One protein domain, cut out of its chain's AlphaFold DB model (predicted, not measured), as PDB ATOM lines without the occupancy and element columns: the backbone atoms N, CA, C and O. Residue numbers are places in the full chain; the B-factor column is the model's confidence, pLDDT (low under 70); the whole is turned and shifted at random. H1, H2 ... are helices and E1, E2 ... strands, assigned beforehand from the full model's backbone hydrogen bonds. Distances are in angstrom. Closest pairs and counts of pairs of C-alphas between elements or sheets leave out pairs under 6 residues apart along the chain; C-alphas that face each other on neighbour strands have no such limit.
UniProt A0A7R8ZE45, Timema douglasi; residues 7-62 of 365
ATOM      1  N   THR A   7      -6.908 -23.555   1.212       84.44
ATOM      2  CA  THR A   7      -6.341 -23.635   2.551       84.44
ATOM      3  C   THR A   7      -7.318 -23.119   3.599       84.44
ATOM      4  O   THR A   7      -8.056 -22.166   3.375       84.44
ATOM      5  N   ILE A   8      -7.228 -23.661   4.814       84.00
ATOM      6  CA  ILE A   8      -7.964 -23.147   5.981       84.00
ATOM      7  C   ILE A   8      -7.476 -21.757   6.419       84.00
ATOM      8  O   ILE A   8      -8.133 -21.076   7.188       84.00
ATOM      9  N   SER A   9      -6.294 -21.324   5.985       83.75
ATOM     10  CA  SER A   9      -5.788 -19.980   6.284       83.75
ATOM     11  C   SER A   9      -5.904 -19.061   5.077       83.75
ATOM     12  O   SER A   9      -5.967 -19.514   3.935       83.75
ATOM     13  N   LEU A  10      -5.861 -17.759   5.338       85.19
ATOM     14  CA  LEU A  10      -5.713 -16.748   4.299       85.19
ATOM     15  C   LEU A  10      -4.337 -16.859   3.633       85.19
ATOM     16  O   LEU A  10      -3.354 -17.180   4.306       85.19
ATOM     17  N   GLY A  11      -4.245 -16.525   2.342       84.69
ATOM     18  CA  GLY A  11      -2.961 -16.528   1.629       84.69
ATOM     19  C   GLY A  11      -1.922 -15.603   2.274       84.69
ATOM     20  O   GLY A  11      -0.753 -15.955   2.399       84.69
ATOM     21  N   SER A  12      -2.358 -14.464   2.820       85.12
ATOM     22  CA  SER A  12      -1.493 -13.534   3.562       85.12
ATOM     23  C   SER A  12      -0.847 -14.150   4.811       85.12
ATOM     24  O   SER A  12       0.234 -13.730   5.209       85.12
ATOM     25  N   TRP A  13      -1.462 -15.167   5.421       86.69
ATOM     26  CA  TRP A  13      -0.898 -15.877   6.578       86.69
ATOM     27  C   TRP A  13       0.099 -16.974   6.188       86.69
ATOM     28  O   TRP A  13       0.783 -17.511   7.058       86.69
ATOM     29  N   MET A  14       0.169 -17.307   4.898       87.06
ATOM     30  CA  MET A  14       1.106 -18.273   4.313       87.06
ATOM     31  C   MET A  14       2.366 -17.596   3.756       87.06
ATOM     32  O   MET A  14       3.271 -18.257   3.257       87.06
ATOM     33  N   GLN A  15       2.435 -16.268   3.836       90.25
ATOM     34  CA  GLN A  15       3.579 -15.484   3.399       90.25
ATOM     35  C   GLN A  15       4.837 -15.831   4.204       90.25
ATOM     36  O   GLN A  15       4.771 -15.985   5.416       90.25
ATOM     37  N   LEU A  16       5.992 -15.867   3.542       91.38
ATOM     38  CA  LEU A  16       7.330 -16.010   4.108       91.38
ATOM     39  C   LEU A  16       8.097 -14.668   4.108       91.38
ATOM     40  O   LEU A  16       7.786 -13.764   3.322       91.38
ATOM     41  N   PRO A  17       9.124 -14.509   4.967       89.44
ATOM     42  CA  PRO A  17       9.813 -13.235   5.147       89.44
ATOM     43  C   PRO A  17      10.339 -12.593   3.853       89.44
ATOM     44  O   PRO A  17      11.129 -13.157   3.090       89.44
ATOM     45  N   GLY A  18       9.907 -11.353   3.626       89.38
ATOM     46  CA  GLY A  18      10.352 -10.479   2.540       89.38
ATOM     47  C   GLY A  18       9.935 -10.890   1.119       89.38
ATOM     48  O   GLY A  18      10.524 -10.373   0.172       89.38
ATOM     49  N   VAL A  19       9.001 -11.829   0.949       91.00
ATOM     50  CA  VAL A  19       8.349 -12.092  -0.346       91.00
ATOM     51  C   VAL A  19       6.848 -12.026  -0.108       91.00
ATOM     52  O   VAL A  19       6.322 -12.910   0.550       91.00
ATOM     53  N   ASP A  20       6.151 -10.996  -0.583       91.19
ATOM     54  CA  ASP A  20       4.693 -10.902  -0.401       91.19
ATOM     55  C   ASP A  20       3.975 -11.986  -1.215       91.19
ATOM     56  O   ASP A  20       4.233 -12.141  -2.410       91.19
ATOM     57  N   TYR A  21       3.096 -12.748  -0.555       90.44
ATOM     58  CA  TYR A  21       2.392 -13.865  -1.186       90.44
ATOM     59  C   TYR A  21       1.496 -13.394  -2.340       90.44
ATOM     60  O   TYR A  21       1.458 -14.034  -3.383       90.44
ATOM     61  N   ARG A  22       0.807 -12.255  -2.196       86.31
ATOM     62  CA  ARG A  22      -0.126 -11.748  -3.216       86.31
ATOM     63  C   ARG A  22       0.610 -11.165  -4.406       86.31
ATOM     64  O   ARG A  22       0.189 -11.374  -5.535       86.31
ATOM     65  N   LEU A  23       1.704 -10.444  -4.157       88.31
ATOM     66  CA  LEU A  23       2.553  -9.960  -5.246       88.31
ATOM     67  C   LEU A  23       3.134 -11.135  -6.035       88.31
ATOM     68  O   LEU A  23       3.151 -11.090  -7.261       88.31
ATOM     69  N   TRP A  24       3.560 -12.196  -5.345       92.00
ATOM     70  CA  TRP A  24       3.999 -13.420  -6.006       92.00
ATOM     71  C   TRP A  24       2.863 -14.082  -6.803       92.00
ATOM     72  O   TRP A  24       3.059 -14.408  -7.969       92.00
ATOM     73  N   GLU A  25       1.669 -14.220  -6.221       88.06
ATOM     74  CA  GLU A  25       0.526 -14.883  -6.865       88.06
ATOM     75  C   GLU A  25       0.014 -14.114  -8.092       88.06
ATOM     76  O   GLU A  25      -0.340 -14.733  -9.094       88.06
ATOM     77  N   ALA A  26       0.021 -12.778  -8.052       84.88
ATOM     78  CA  ALA A  26      -0.339 -11.932  -9.190       84.88
ATOM     79  C   ALA A  26       0.633 -12.109 -10.367       84.88
ATOM     80  O   ALA A  26       0.206 -12.222 -11.516       84.88
ATOM     81  N   VAL A  27       1.936 -12.201 -10.073       85.62
ATOM     82  CA  VAL A  27       2.970 -12.470 -11.081       85.62
ATOM     83  C   VAL A  27       2.839 -13.889 -11.643       85.62
ATOM     84  O   VAL A  27       2.921 -14.052 -12.857       85.62
ATOM     85  N   ASP A  28       2.596 -14.900 -10.800       81.38
ATOM     86  CA  ASP A  28       2.413 -16.299 -11.239       81.38
ATOM     87  C   ASP A  28       1.148 -16.474 -12.097       81.38
ATOM     88  O   ASP A  28       1.159 -17.187 -13.098       81.38
ATOM     89  N   SER A  29       0.059 -15.789 -11.735       77.50
ATOM     90  CA  SER A  29      -1.249 -15.919 -12.395       77.50
ATOM     91  C   SER A  29      -1.419 -15.011 -13.617       77.50
ATOM     92  O   SER A  29      -2.450 -15.080 -14.285       77.50
ATOM     93  N   GLY A  30      -0.464 -14.111 -13.886       69.25
ATOM     94  CA  GLY A  30      -0.570 -13.101 -14.947       69.25
ATOM     95  C   GLY A  30      -1.764 -12.150 -14.791       69.25
ATOM     96  O   GLY A  30      -2.201 -11.551 -15.770       69.25
ATOM     97  N   SER A  31      -2.323 -12.042 -13.583       66.56
ATOM     98  CA  SER A  31      -3.491 -11.215 -13.272       66.56
ATOM     99  C   SER A  31      -3.072  -9.943 -12.545       66.56
ATOM    100  O   SER A  31      -2.204  -9.973 -11.673       66.56
ATOM    101  N   GLU A  32      -3.727  -8.822 -12.855       59.31
ATOM    102  CA  GLU A  32      -3.645  -7.633 -12.004       59.31
ATOM    103  C   GLU A  32      -4.132  -7.978 -10.584       59.31
ATOM    104  O   GLU A  32      -4.970  -8.866 -10.412       59.31
ATOM    105  N   VAL A  33      -3.595  -7.302  -9.559       58.12
ATOM    106  CA  VAL A  33      -3.905  -7.534  -8.132       58.12
ATOM    107  C   VAL A  33      -5.359  -7.125  -7.835       58.12
ATOM    108  O   VAL A  33      -5.624  -6.095  -7.224       58.12
ATOM    109  N   LEU A  34      -6.317  -7.923  -8.304       51.03
ATOM    110  CA  LEU A  34      -7.758  -7.717  -8.158       51.03
ATOM    111  C   LEU A  34      -8.361  -8.618  -7.070       51.03
ATOM    112  O   LEU A  34      -9.530  -8.459  -6.720       51.03
ATOM    113  N   SER A  35      -7.590  -9.560  -6.509       53.62
ATOM    114  CA  SER A  35      -8.090 -10.454  -5.462       53.62
ATOM    115  C   SER A  35      -8.252  -9.711  -4.130       53.62
ATOM    116  O   SER A  35      -7.391  -8.942  -3.689       53.62
ATOM    117  N   SER A  36      -9.405  -9.910  -3.482       56.84
ATOM    118  CA  SER A  36      -9.719  -9.269  -2.204       56.84
ATOM    119  C   SER A  36      -8.671  -9.625  -1.136       56.84
ATOM    120  O   SER A  36      -8.095 -10.715  -1.146       56.84
ATOM    121  N   ARG A  37      -8.445  -8.733  -0.159       53.59
ATOM    122  CA  ARG A  37      -7.455  -8.924   0.928       53.59
ATOM    123  C   ARG A  37      -7.645 -10.212   1.757       53.59
ATOM    124  O   ARG A  37      -6.724 -10.574   2.485       53.59
ATOM    125  N   ASN A  38      -8.787 -10.895   1.629       60.56
ATOM    126  CA  ASN A  38      -9.196 -12.033   2.453       60.56
ATOM    127  C   ASN A  38      -9.404 -13.335   1.657       60.56
ATOM    128  O   ASN A  38     -10.143 -14.214   2.096       60.56
ATOM    129  N   CYS A  39      -8.767 -13.497   0.495       77.50
ATOM    130  CA  CYS A  39      -8.854 -14.755  -0.244       77.50
ATOM    131  C   CYS A  39      -7.990 -15.862   0.394       77.50
ATOM    132  O   CYS A  39      -6.846 -15.651   0.820       77.50
ATOM    133  N   ARG A  40      -8.561 -17.068   0.455       86.69
ATOM    134  CA  ARG A  40      -7.839 -18.299   0.795       86.69
ATOM    135  C   ARG A  40      -6.951 -18.687  -0.380       86.69
ATOM    136  O   ARG A  40      -7.345 -18.515  -1.530       86.69
ATOM    137  N   ALA A  41      -5.761 -19.193  -0.083       86.69
ATOM    138  CA  ALA A  41      -4.857 -19.695  -1.107       86.69
ATOM    139  C   ALA A  41      -5.266 -21.112  -1.523       86.69
ATOM    140  O   ALA A  41      -5.819 -21.858  -0.717       86.69
ATOM    141  N   SER A  42      -4.961 -21.514  -2.755       87.94
ATOM    142  CA  SER A  42      -5.032 -22.933  -3.115       87.94
ATOM    143  C   SER A  42      -3.808 -23.680  -2.577       87.94
ATOM    144  O   SER A  42      -2.714 -23.111  -2.482       87.94
ATOM    145  N   VAL A  43      -3.954 -24.971  -2.270       87.38
ATOM    146  CA  VAL A  43      -2.821 -25.833  -1.884       87.38
ATOM    147  C   VAL A  43      -1.740 -25.832  -2.973       87.38
ATOM    148  O   VAL A  43      -0.548 -25.801  -2.656       87.38
ATOM    149  N   ARG A  44      -2.131 -25.775  -4.257       89.06
ATOM    150  CA  ARG A  44      -1.201 -25.629  -5.392       89.06
ATOM    151  C   ARG A  44      -0.369 -24.358  -5.297       89.06
ATOM    152  O   ARG A  44       0.852 -24.426  -5.430       89.06
ATOM    153  N   SER A  45      -1.027 -23.218  -5.101       90.44
ATOM    154  CA  SER A  45      -0.370 -21.912  -5.058       90.44
ATOM    155  C   SER A  45       0.605 -21.843  -3.884       90.44
ATOM    156  O   SER A  45       1.752 -21.447  -4.066       90.44
ATOM    157  N   VAL A  46       0.215 -22.345  -2.706       91.38
ATOM    158  CA  VAL A  46       1.116 -22.427  -1.544       91.38
ATOM    159  C   VAL A  46       2.324 -23.320  -1.837       91.38
ATOM    160  O   VAL A  46       3.458 -22.912  -1.598       91.38
ATOM    161  N   ALA A  47       2.128 -24.514  -2.402       91.94
ATOM    162  CA  ALA A  47       3.241 -25.411  -2.722       91.94
ATOM    163  C   ALA A  47       4.252 -24.766  -3.691       91.94
ATOM    164  O   ALA A  47       5.465 -24.856  -3.483       91.94
ATOM    165  N   ARG A  48       3.756 -24.071  -4.724       93.25
ATOM    166  CA  ARG A  48       4.591 -23.320  -5.671       93.25
ATOM    167  C   ARG A  48       5.312 -22.155  -4.996       93.25
ATOM    168  O   ARG A  48       6.531 -22.068  -5.120       93.25
ATOM    169  N   TYR A  49       4.600 -21.347  -4.212       94.56
ATOM    170  CA  TYR A  49       5.157 -20.210  -3.478       94.56
ATOM    171  C   TYR A  49       6.347 -20.618  -2.602       94.56
ATOM    172  O   TYR A  49       7.414 -20.011  -2.675       94.56
ATOM    173  N   TYR A  50       6.208 -21.692  -1.818       94.56
ATOM    174  CA  TYR A  50       7.279 -22.177  -0.939       94.56
ATOM    175  C   TYR A  50       8.467 -22.731  -1.739       94.56
ATOM    176  O   TYR A  50       9.622 -22.471  -1.394       94.56
ATOM    177  N   SER A  51       8.204 -23.453  -2.834       94.69
ATOM    178  CA  SER A  51       9.246 -23.930  -3.753       94.69
ATOM    179  C   SER A  51      10.032 -22.767  -4.374       94.69
ATOM    180  O   SER A  51      11.266 -22.778  -4.399       94.69
ATOM    181  N   ASP A  52       9.342 -21.736  -4.854       95.38
ATOM    182  CA  ASP A  52       9.981 -20.593  -5.503       95.38
ATOM    183  C   ASP A  52      10.664 -19.664  -4.506       95.38
ATOM    184  O   ASP A  52      11.709 -19.090  -4.824       95.38
ATOM    185  N   TYR A  53      10.172 -19.585  -3.268       95.38
ATOM    186  CA  TYR A  53      10.863 -18.903  -2.180       95.38
ATOM    187  C   TYR A  53      12.268 -19.482  -1.959       95.38
ATOM    188  O   TYR A  53      13.239 -18.728  -1.864       95.38
ATOM    189  N   VAL A  54      12.417 -20.815  -1.954       95.50
ATOM    190  CA  VAL A  54      13.723 -21.488  -1.795       95.50
ATOM    191  C   VAL A  54      14.705 -21.093  -2.902       95.50
ATOM    192  O   VAL A  54      15.881 -20.825  -2.622       95.50
ATOM    193  N   LYS A  55      14.225 -21.020  -4.151       93.50
ATOM    194  CA  LYS A  55      15.021 -20.609  -5.318       93.50
ATOM    195  C   LYS A  55      15.388 -19.126  -5.242       93.50
ATOM    196  O   LYS A  55      16.565 -18.775  -5.316       93.50
ATOM    197  N   THR A  56      14.397 -18.269  -5.016       93.44
ATOM    198  CA  THR A  56      14.533 -16.803  -4.995       93.44
ATOM    199  C   THR A  56      15.450 -16.337  -3.866       93.44
ATOM    200  O   THR A  56      16.258 -15.428  -4.047       93.44
ATOM    201  N   ARG A  57      15.394 -17.000  -2.704       95.06
ATOM    202  CA  ARG A  57      16.287 -16.738  -1.564       95.06
ATOM    203  C   ARG A  57      17.633 -17.443  -1.645       95.06
ATOM    204  O   ARG A  57      18.466 -17.237  -0.766       95.06
ATOM    205  N   ARG A  58      17.865 -18.265  -2.676       95.19
ATOM    206  CA  ARG A  58      19.110 -19.025  -2.879       95.19
ATOM    207  C   ARG A  58      19.497 -19.884  -1.668       95.19
ATOM    208  O   ARG A  58      20.675 -20.143  -1.427       95.19
ATOM    209  N   ILE A  59      18.502 -20.346  -0.911       95.31
ATOM    210  CA  ILE A  59      18.710 -21.214   0.257       95.31
ATOM    211  C   ILE A  59      18.721 -22.696  -0.122       95.31
ATOM    212  O   ILE A  59      19.150 -23.513   0.683       95.31
ATOM    213  N   GLY A  60      18.351 -23.038  -1.363       95.69
ATOM    214  CA  GLY A  60      18.350 -24.414  -1.876       95.69
ATOM    215  C   GLY A  60      19.690 -25.147  -1.748       95.69
ATOM    216  O   GLY A  60      19.701 -26.359  -1.595       95.69
ATOM    217  N   ARG A  61      20.820 -24.428  -1.701       95.38
ATOM    218  CA  ARG A  61      22.153 -25.014  -1.449       95.38
ATOM    219  C   ARG A  61      22.298 -25.702  -0.085       95.38
ATOM    220  O   ARG A  61      23.221 -26.482   0.099       95.38
ATOM    221  N   PHE A  62      21.424 -25.386   0.870       94.94
ATOM    222  CA  PHE A  62      21.395 -26.007   2.196       94.94
ATOM    223  C   PHE A  62      20.426 -27.194   2.271       94.94
ATOM    224  O   PHE A  62      20.304 -27.815   3.322       94.94
TER     225      PHE A  62
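What this domain is: This is residues 7 to 62 of the 365 residues of a protein of Timema douglasi (UniProt A0A7R8ZE45). The longest helix, H3, runs much of the length of this small domain, and the shorter helix H2 is set crosswise to it at about a right angle, while the single short turn of H1 sits near the first residue of H2. The two short strands E1 and E2 come near each other at the end where H3 begins, residues 30 to 39 loop round from H2 to E2, and residues 57 to 62 run on past the other end of H3. The printed part has 56 residues, with three named helices and two named strands in the order E1, H1, H2, E2, H3; each strand pairs with no named strand, and the class is mixed, helices and strands. The whole is compact, with a radius of gyration of the C-alphas of 11.3 A, and the C-alphas span 35 by 24 by 19 A along their three main axes.

How they stand to each other: The printed part begins with strand E1, residues 7 to 10, and helix H1, residues 11 to 14, follows with no residue between; the two meet only through their link. H1 touches H2, residues 21 to 29, with 5 pairs of C-alphas within 8 A, the closest being those of Ser 12 and Tyr 21, 6.1 A apart. E1 and H2 are apart. Strand E2, residues 40 to 42, pairs with no named strand, as does E1. The closest C-alphas of E1 and E2 are those of Leu 10 and Arg 40, 4.4 A apart, and the two centres are 6.0 A apart. The closest C-alphas of H1 and E2 are those of Gly 11 and Ala 41, at 4.6 A. H2 and E2 are apart, although they follow each other in the chain. E2 and H3, residues 43 to 56, meet only through their link. H3 touches H2 with residues 45 to 49 alone; the closest C-alphas are those of Tyr 21 and Tyr 49, 7.3 A apart, and the lines of the two helices stand about perpendicular, at 80 degrees. H1 and H3 are close but not clearly touching, their closest C-alphas, those of Met 14 and Val 46, being 7.2 A apart. In H2 and H3 every O i to N i+4 pair is within hydrogen-bond range; H1, with 4 residues, is too short for such a pair, and its 1 pair of O i and N i+3 is within range.

Where its parts are: E1 runs from Thr 7, with its C-alpha at (-6.341, -23.635, 2.551), to Leu 10. H1 runs from Gly 11 to Met 14. H2 begins at Tyr 21, C-alpha at (2.392, -13.865, -1.186), and ends at Ser 29, 12.0 A from first to last C-alpha. E2 holds Arg 40 to Ser 42. H3 runs from Val 43 to Thr 56, 19.8 A from first to last C-alpha, and ends with C-alpha 56 at (14.533, -16.803, -4.995).

The domain as a whole: The two C-alphas farthest apart are those of Leu 34 and Phe 62, at 35.9 A, and the first and last printed C-alphas, those of Thr 7 and Phe 62, are 27.8 A apart. The printed part has no cut. The links from E1 to H1 and from E2 to H3 are tight; those from H1 to H2, with 6 residues, and from H2 to E2, with 10 residues, are short, and no link is long. The mean pLDDT of the printed part is 84.6, and the model's confidence is low, under 70, at residues 30 to 38, which lie in the link from H2 to E2.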